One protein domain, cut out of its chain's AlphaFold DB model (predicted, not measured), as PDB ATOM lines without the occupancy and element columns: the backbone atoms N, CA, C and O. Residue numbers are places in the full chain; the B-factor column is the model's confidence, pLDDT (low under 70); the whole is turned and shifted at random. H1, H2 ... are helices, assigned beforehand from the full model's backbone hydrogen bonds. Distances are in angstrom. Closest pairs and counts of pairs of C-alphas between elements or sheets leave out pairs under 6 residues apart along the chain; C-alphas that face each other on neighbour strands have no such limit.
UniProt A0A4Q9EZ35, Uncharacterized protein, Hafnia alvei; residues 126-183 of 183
ATOM      1  N   GLU A 126     -38.017  31.726  11.366       81.94
ATOM      2  CA  GLU A 126     -38.056  30.276  11.566       81.94
ATOM      3  C   GLU A 126     -38.833  29.565  10.455       81.94
ATOM      4  O   GLU A 126     -38.336  28.592   9.881       81.94
ATOM      5  N   GLY A 127     -39.991  30.107  10.060       79.50
ATOM      6  CA  GLY A 127     -40.788  29.575   8.955       79.50
ATOM      7  C   GLY A 127     -40.067  29.673   7.608       79.50
ATOM      8  O   GLY A 127     -40.079  28.722   6.824       79.50
ATOM      9  N   ALA A 128     -39.348  30.771   7.351       81.88
ATOM     10  CA  ALA A 128     -38.513  30.906   6.157       81.88
ATOM     11  C   ALA A 128     -37.362  29.883   6.131       81.88
ATOM     12  O   ALA A 128     -37.045  29.331   5.071       81.88
ATOM     13  N   ARG A 129     -36.748  29.590   7.286       83.31
ATOM     14  CA  ARG A 129     -35.683  28.581   7.408       83.31
ATOM     15  C   ARG A 129     -36.216  27.166   7.164       83.31
ATOM     16  O   ARG A 129     -35.589  26.414   6.415       83.31
ATOM     17  N   ALA A 130     -37.371  26.826   7.737       82.00
ATOM     18  CA  ALA A 130     -38.035  25.542   7.511       82.00
ATOM     19  C   ALA A 130     -38.405  25.355   6.029       82.00
ATOM     20  O   ALA A 130     -38.012  24.361   5.416       82.00
ATOM     21  N   TYR A 131     -39.026  26.367   5.415       81.38
ATOM     22  CA  TYR A 131     -39.382  26.350   3.993       81.38
ATOM     23  C   TYR A 131     -38.162  26.156   3.078       81.38
ATOM     24  O   TYR A 131     -38.193  25.355   2.143       81.38
ATOM     25  N   LYS A 132     -37.049  26.851   3.356       83.31
ATOM     26  CA  LYS A 132     -35.795  26.673   2.604       83.31
ATOM     27  C   LYS A 132     -35.237  25.255   2.746       83.31
ATOM     28  O   LYS A 132     -34.756  24.698   1.759       83.31
ATOM     29  N   LYS A 133     -35.310  24.659   3.941       86.12
ATOM     30  CA  LYS A 133     -34.859  23.282   4.191       86.12
ATOM     31  C   LYS A 133     -35.685  22.273   3.393       86.12
ATOM     32  O   LYS A 133     -35.107  21.419   2.725       86.12
ATOM     33  N   GLU A 134     -37.008  22.413   3.388       85.06
ATOM     34  CA  GLU A 134     -37.898  21.560   2.592       85.06
ATOM     35  C   GLU A 134     -37.643  21.689   1.089       85.06
ATOM     36  O   GLU A 134     -37.555  20.684   0.384       85.06
ATOM     37  N   GLN A 135     -37.474  22.917   0.590       84.12
ATOM     38  CA  GLN A 135     -37.135  23.168  -0.813       84.12
ATOM     39  C   GLN A 135     -35.807  22.508  -1.209       84.12
ATOM     40  O   GLN A 135     -35.723  21.892  -2.269       84.12
ATOM     41  N   MET A 136     -34.781  22.571  -0.352       85.00
ATOM     42  CA  MET A 136     -33.504  21.892  -0.609       85.00
ATOM     43  C   MET A 136     -33.657  20.368  -0.676       85.00
ATOM     44  O   MET A 136     -33.071  19.743  -1.560       85.00
ATOM     45  N   VAL A 137     -34.461  19.773   0.210       89.12
ATOM     46  CA  VAL A 137     -34.751  18.329   0.178       89.12
ATOM     47  C   VAL A 137     -35.479  17.954  -1.112       89.12
ATOM     48  O   VAL A 137     -35.053  17.021  -1.789       89.12
ATOM     49  N   LYS A 138     -36.508  18.714  -1.512       84.56
ATOM     50  CA  LYS A 138     -37.228  18.482  -2.777       84.56
ATOM     51  C   LYS A 138     -36.302  18.556  -3.988       84.56
ATOM     52  O   LYS A 138     -36.280  17.633  -4.792       84.56
ATOM     53  N   MET A 139     -35.466  19.594  -4.078       85.25
ATOM     54  CA  MET A 139     -34.501  19.723  -5.179       85.25
ATOM     55  C   MET A 139     -33.487  18.575  -5.220       85.25
ATOM     56  O   MET A 139     -33.053  18.188  -6.304       85.25
ATOM     57  N   ARG A 140     -33.068  18.056  -4.059       88.56
ATOM     58  CA  ARG A 140     -32.166  16.903  -3.984       88.56
ATOM     59  C   ARG A 140     -32.855  15.638  -4.493       88.56
ATOM     60  O   ARG A 140     -32.294  14.976  -5.359       88.56
ATOM     61  N   LEU A 141     -34.071  15.368  -4.022       86.44
ATOM     62  CA  LEU A 141     -34.876  14.230  -4.472       86.44
ATOM     63  C   LEU A 141     -35.146  14.291  -5.981       86.44
ATOM     64  O   LEU A 141     -35.003  13.288  -6.670       86.44
ATOM     65  N   ASP A 142     -35.454  15.471  -6.524       85.81
ATOM     66  CA  ASP A 142     -35.651  15.651  -7.966       85.81
ATOM     67  C   ASP A 142     -34.370  15.378  -8.766       85.81
ATOM     68  O   ASP A 142     -34.430  14.789  -9.848       85.81
ATOM     69  N   ARG A 143     -33.198  15.779  -8.253       84.69
ATOM     70  CA  ARG A 143     -31.907  15.455  -8.884       84.69
ATOM     71  C   ARG A 143     -31.611  13.964  -8.836       84.69
ATOM     72  O   ARG A 143     -31.197  13.411  -9.850       84.69
ATOM     73  N   GLU A 144     -31.828  13.325  -7.691       86.00
ATOM     74  CA  GLU A 144     -31.640  11.881  -7.520       86.00
ATOM     75  C   GLU A 144     -32.582  11.102  -8.446       86.00
ATOM     76  O   GLU A 144     -32.136  10.201  -9.151       86.00
ATOM     77  N   LYS A 145     -33.846  11.521  -8.559       83.88
ATOM     78  CA  LYS A 145     -34.812  10.942  -9.501       83.88
ATOM     79  C   LYS A 145     -34.367  11.103 -10.953       83.88
ATOM     80  O   LYS A 145     -34.420  10.139 -11.709       83.88
ATOM     81  N   LYS A 146     -33.913  12.294 -11.359       84.00
ATOM     82  CA  LYS A 146     -33.389  12.523 -12.718       84.00
ATOM     83  C   LYS A 146     -32.159  11.667 -13.010       84.00
ATOM     84  O   LYS A 146     -32.057  11.120 -14.102       84.00
ATOM     85  N   LYS A 147     -31.260  11.524 -12.035       84.88
ATOM     86  CA  LYS A 147     -30.084  10.660 -12.146       84.88
ATOM     87  C   LYS A 147     -30.488   9.191 -12.298       84.88
ATOM     88  O   LYS A 147     -30.031   8.551 -13.233       84.88
ATOM     89  N   ALA A 148     -31.408   8.700 -11.470       80.25
ATOM     90  CA  ALA A 148     -31.916   7.332 -11.559       80.25
ATOM     91  C   ALA A 148     -32.623   7.050 -12.898       80.25
ATOM     92  O   ALA A 148     -32.459   5.975 -13.463       80.25
ATOM     93  N   VAL A 149     -33.383   8.014 -13.438       80.88
ATOM     94  CA  VAL A 149     -33.982   7.897 -14.781       80.88
ATOM     95  C   VAL A 149     -32.897   7.825 -15.853       80.88
ATOM     96  O   VAL A 149     -32.965   6.954 -16.711       80.88
ATOM     97  N   SER A 150     -31.878   8.682 -15.773       86.44
ATOM     98  CA  SER A 150     -30.750   8.660 -16.711       86.44
ATOM     99  C   SER A 150     -29.970   7.342 -16.658       86.44
ATOM    100  O   SER A 150     -29.584   6.833 -17.705       86.44
ATOM    101  N   GLU A 151     -29.745   6.785 -15.465       88.12
ATOM    102  CA  GLU A 151     -29.070   5.492 -15.271       88.12
ATOM    103  C   GLU A 151     -29.924   4.319 -15.775       88.12
ATOM    104  O   GLU A 151     -29.415   3.373 -16.377       88.12
ATOM    105  N   LEU A 152     -31.243   4.387 -15.574       86.25
ATOM    106  CA  LEU A 152     -32.172   3.407 -16.123       86.25
ATOM    107  C   LEU A 152     -32.181   3.457 -17.655       86.25
ATOM    108  O   LEU A 152     -32.150   2.410 -18.295       86.25
ATOM    109  N   GLU A 153     -32.211   4.651 -18.248       84.81
ATOM    110  CA  GLU A 153     -32.161   4.817 -19.704       84.81
ATOM    111  C   GLU A 153     -30.842   4.315 -20.293       84.81
ATOM    112  O   GLU A 153     -30.868   3.650 -21.331       84.81
ATOM    113  N   SER A 154     -29.707   4.543 -19.621       84.94
ATOM    114  CA  SER A 154     -28.424   3.984 -20.060       84.94
ATOM    115  C   SER A 154     -28.400   2.457 -19.966       84.94
ATOM    116  O   SER A 154     -27.998   1.798 -20.923       84.94
ATOM    117  N   ALA A 155     -28.902   1.878 -18.871       86.81
ATOM    118  CA  ALA A 155     -28.971   0.426 -18.705       86.81
ATOM    119  C   ALA A 155     -29.916  -0.233 -19.730       86.81
ATOM    120  O   ALA A 155     -29.618  -1.297 -20.275       86.81
ATOM    121  N   GLN A 156     -31.045   0.411 -20.041       87.81
ATOM    122  CA  GLN A 156     -31.960  -0.046 -21.089       87.81
ATOM    123  C   GLN A 156     -31.299  -0.017 -22.474       87.81
ATOM    124  O   GLN A 156     -31.480  -0.956 -23.252       87.81
ATOM    125  N   HIS A 157     -30.510   1.015 -22.772       85.50
ATOM    126  CA  HIS A 157     -29.772   1.115 -24.029       85.50
ATOM    127  C   HIS A 157     -28.666   0.051 -24.144       85.50
ATOM    128  O   HIS A 157     -28.506  -0.565 -25.198       85.50
ATOM    129  N   GLU A 158     -27.943  -0.237 -23.060       89.62
ATOM    130  CA  GLU A 158     -26.970  -1.340 -23.024       89.62
ATOM    131  C   GLU A 158     -27.633  -2.703 -23.257       89.62
ATOM    132  O   GLU A 158     -27.138  -3.512 -24.046       89.62
ATOM    133  N   HIS A 159     -28.787  -2.942 -22.630       89.44
ATOM    134  CA  HIS A 159     -29.554  -4.167 -22.840       89.44
ATOM    135  C   HIS A 159     -30.046  -4.292 -24.291       89.44
ATOM    136  O   HIS A 159     -29.967  -5.372 -24.879       89.44
ATOM    137  N   TRP A 160     -30.489  -3.189 -24.906       89.75
ATOM    138  CA  TRP A 160     -30.828  -3.164 -26.330       89.75
ATOM    139  C   TRP A 160     -29.638  -3.529 -27.217       89.75
ATOM    140  O   TRP A 160     -29.802  -4.350 -28.115       89.75
ATOM    141  N   LEU A 161     -28.440  -2.991 -26.964       89.50
ATOM    142  CA  LEU A 161     -27.241  -3.328 -27.745       89.50
ATOM    143  C   LEU A 161     -26.920  -4.828 -27.683       89.50
ATOM    144  O   LEU A 161     -26.620  -5.444 -28.710       89.50
ATOM    145  N   GLN A 162     -27.017  -5.428 -26.494       91.56
ATOM    146  CA  GLN A 162     -26.799  -6.866 -26.312       91.56
ATOM    147  C   GLN A 162     -27.887  -7.698 -27.004       91.56
ATOM    148  O   GLN A 162     -27.568  -8.635 -27.740       91.56
ATOM    149  N   TRP A 163     -29.156  -7.321 -26.839       90.75
ATOM    150  CA  TRP A 163     -30.295  -7.968 -27.491       90.75
ATOM    151  C   TRP A 163     -30.190  -7.884 -29.020       90.75
ATOM    152  O   TRP A 163     -30.321  -8.896 -29.710       90.75
ATOM    153  N   LYS A 164     -29.865  -6.702 -29.557       89.56
ATOM    154  CA  LYS A 164     -29.684  -6.448 -30.990       89.56
ATOM    155  C   LYS A 164     -28.572  -7.315 -31.572       89.56
ATOM    156  O   LYS A 164     -28.755  -7.913 -32.632       89.56
ATOM    157  N   LYS A 165     -27.448  -7.432 -30.856       90.56
ATOM    158  CA  LYS A 165     -26.321  -8.294 -31.237       90.56
ATOM    159  C   LYS A 165     -26.701  -9.777 -31.233       90.56
ATOM    160  O   LYS A 165     -26.301 -10.500 -32.141       90.56
ATOM    161  N   PHE A 166     -27.463 -10.222 -30.233       91.38
ATOM    162  CA  PHE A 166     -27.869 -11.621 -30.096       91.38
ATOM    163  C   PHE A 166     -28.901 -12.038 -31.156       91.38
ATOM    164  O   PHE A 166     -28.720 -13.052 -31.824       91.38
ATOM    165  N   TYR A 167     -29.945 -11.231 -31.359       88.38
ATOM    166  CA  TYR A 167     -31.043 -11.532 -32.287       88.38
ATOM    167  C   TYR A 167     -30.805 -11.040 -33.722       88.38
ATOM    168  O   TYR A 167     -31.657 -11.265 -34.578       88.38
ATOM    169  N   LYS A 168     -29.672 -10.373 -33.998       88.38
ATOM    170  CA  LYS A 168     -29.347  -9.748 -35.299       88.38
ATOM    171  C   LYS A 168     -30.495  -8.882 -35.835       88.38
ATOM    172  O   LYS A 168     -30.838  -8.939 -37.010       88.38
ATOM    173  N   SER A 169     -31.135  -8.135 -34.942       80.38
ATOM    174  CA  SER A 169     -32.304  -7.330 -35.284       80.38
ATOM    175  C   SER A 169     -31.894  -5.980 -35.862       80.38
ATOM    176  O   SER A 169     -30.962  -5.357 -35.359       80.38
ATOM    177  N   ASP A 170     -32.635  -5.479 -36.845       86.81
ATOM    178  CA  ASP A 170     -32.449  -4.123 -37.376       86.81
ATOM    179  C   ASP A 170     -33.261  -3.057 -36.620       86.81
ATOM    180  O   ASP A 170     -33.170  -1.874 -36.942       86.81
ATOM    181  N   LEU A 171     -34.010  -3.446 -35.578       85.69
ATOM    182  CA  LEU A 171     -34.841  -2.527 -34.797       85.69
ATOM    183  C   LEU A 171     -34.008  -1.400 -34.172       85.69
ATOM    184  O   LEU A 171     -32.941  -1.624 -33.576       85.69
ATOM    185  N   SER A 172     -34.538  -0.183 -34.274       86.00
ATOM    186  CA  SER A 172     -34.044   0.965 -33.512       86.00
ATOM    187  C   SER A 172     -34.347   0.801 -32.016       86.00
ATOM    188  O   SER A 172     -35.171  -0.024 -31.614       86.00
ATOM    189  N   TYR A 173     -33.658   1.569 -31.170       83.69
ATOM    190  CA  TYR A 173     -33.841   1.507 -29.718       83.69
ATOM    191  C   TYR A 173     -35.281   1.839 -29.294       83.69
ATOM    192  O   TYR A 173     -35.846   1.141 -28.453       83.69
ATOM    193  N   ASP A 174     -35.899   2.839 -29.927       84.62
ATOM    194  CA  ASP A 174     -37.268   3.265 -29.622       84.62
ATOM    195  C   ASP A 174     -38.305   2.216 -30.046       84.62
ATOM    196  O   ASP A 174     -39.208   1.884 -29.275       84.62
ATOM    197  N   GLU A 175     -38.140   1.612 -31.226       85.81
ATOM    198  CA  GLU A 175     -39.017   0.526 -31.680       85.81
ATOM    199  C   GLU A 175     -38.864  -0.730 -30.818       85.81
ATOM    200  O   GLU A 175     -39.847  -1.421 -30.542       85.81
ATOM    201  N   TRP A 176     -37.639  -1.037 -30.382       88.19
ATOM    202  CA  TRP A 176     -37.377  -2.137 -29.460       88.19
ATOM    203  C   TRP A 176     -38.026  -1.886 -28.097       88.19
ATOM    204  O   TRP A 176     -38.672  -2.779 -27.550       88.19
ATOM    205  N   LYS A 177     -37.923  -0.667 -27.567       85.19
ATOM    206  CA  LYS A 177     -38.545  -0.281 -26.296       85.19
ATOM    207  C   LYS A 177     -40.071  -0.418 -26.355       85.19
ATOM    208  O   LYS A 177     -40.649  -1.029 -25.460       85.19
ATOM    209  N   GLN A 178     -40.701   0.024 -27.441       84.94
ATOM    210  CA  GLN A 178     -42.147  -0.130 -27.630       84.94
ATOM    211  C   GLN A 178     -42.572  -1.595 -27.786       84.94
ATOM    212  O   GLN A 178     -43.523  -2.035 -27.144       84.94
ATOM    213  N   LYS A 179     -41.868  -2.376 -28.616       84.75
ATOM    214  CA  LYS A 179     -42.277  -3.753 -28.955       84.75
ATOM    215  C   LYS A 179     -41.900  -4.795 -27.902       84.75
ATOM    216  O   LYS A 179     -42.598  -5.794 -27.774       84.75
ATOM    217  N   ILE A 180     -40.790  -4.599 -27.188       82.69
ATOM    218  CA  ILE A 180     -40.226  -5.588 -26.254       82.69
ATOM    219  C   ILE A 180     -40.435  -5.179 -24.799       82.69
ATOM    220  O   ILE A 180     -40.762  -6.027 -23.972       82.69
ATOM    221  N   LEU A 181     -40.266  -3.895 -24.467       78.62
ATOM    222  CA  LEU A 181     -40.470  -3.411 -23.097       78.62
ATOM    223  C   LEU A 181     -41.916  -2.970 -22.827       78.62
ATOM    224  O   LEU A 181     -42.234  -2.699 -21.669       78.62
ATOM    225  N   ASN A 182     -42.777  -2.939 -23.854       70.00
ATOM    226  CA  ASN A 182     -44.198  -2.584 -23.766       70.00
ATOM    227  C   ASN A 182     -44.414  -1.256 -23.005       70.00
ATOM    228  O   ASN A 182     -45.294  -1.137 -22.147       70.00
ATOM    229  N   LYS A 183     -43.533  -0.285 -23.276       57.06
ATOM    230  CA  LYS A 183     -43.518   1.065 -22.701       57.06
ATOM    231  C   LYS A 183     -43.608   2.120 -23.788       57.06
ATOM    232  O   LYS A 183     -42.989   1.910 -24.855       57.06
TER     233      LYS A 183
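AT A GLANCE: This is residues 126 to 183 of the 183 residues of an uncharacterized protein of Hafnia alvei (UniProt A0A4Q9EZ35). One long straight helix, H1, makes a rod, and near its far end the chain folds back through residues 168 to 172 to a short helix, H2, set crosswise beside it. Residues 126 to 155 of H1 stick out free. The printed part has 58 residues with two named helices, H1 then H2, and no named strand; the class is all helix. It is extended, with a radius of gyration of the C-alphas of 18.9 A and spans of 62 by 17 by 11 A.

IN THESE COORDINATES: H1 takes residues 126 to 167 and is 61.0 A long, from C-alpha 126 at (-38.056, 30.276, 11.566) to C-alpha 167 at (-31.043, -11.532, -32.287). H2 takes residues 173 to 180, 10.2 A from first to last C-alpha, and ends with C-alpha 180 at (-40.226, -5.588, -26.254).

HOW THE PARTS SIT: H1 and H2 only just touch, with 3 pairs of C-alphas within 8 A, and H1 does so with residues 157 to 160 alone. The closest C-alphas are those of Trp 160 and Tyr 173, 6.5 A apart. The lines of H1 and H2 are about perpendicular, at 81 degrees. In H1 and H2 every O i to N i+4 pair is within hydrogen-bond range.

THE WHOLE: The two C-alphas farthest apart, those of Glu 126 and Lys 168, are 62.2 A apart. The printed part has no cut, and the link from H1 to H2 is tight. Mean pLDDT of the printed part is 84.9; residue 183, the chain's last, is under 70.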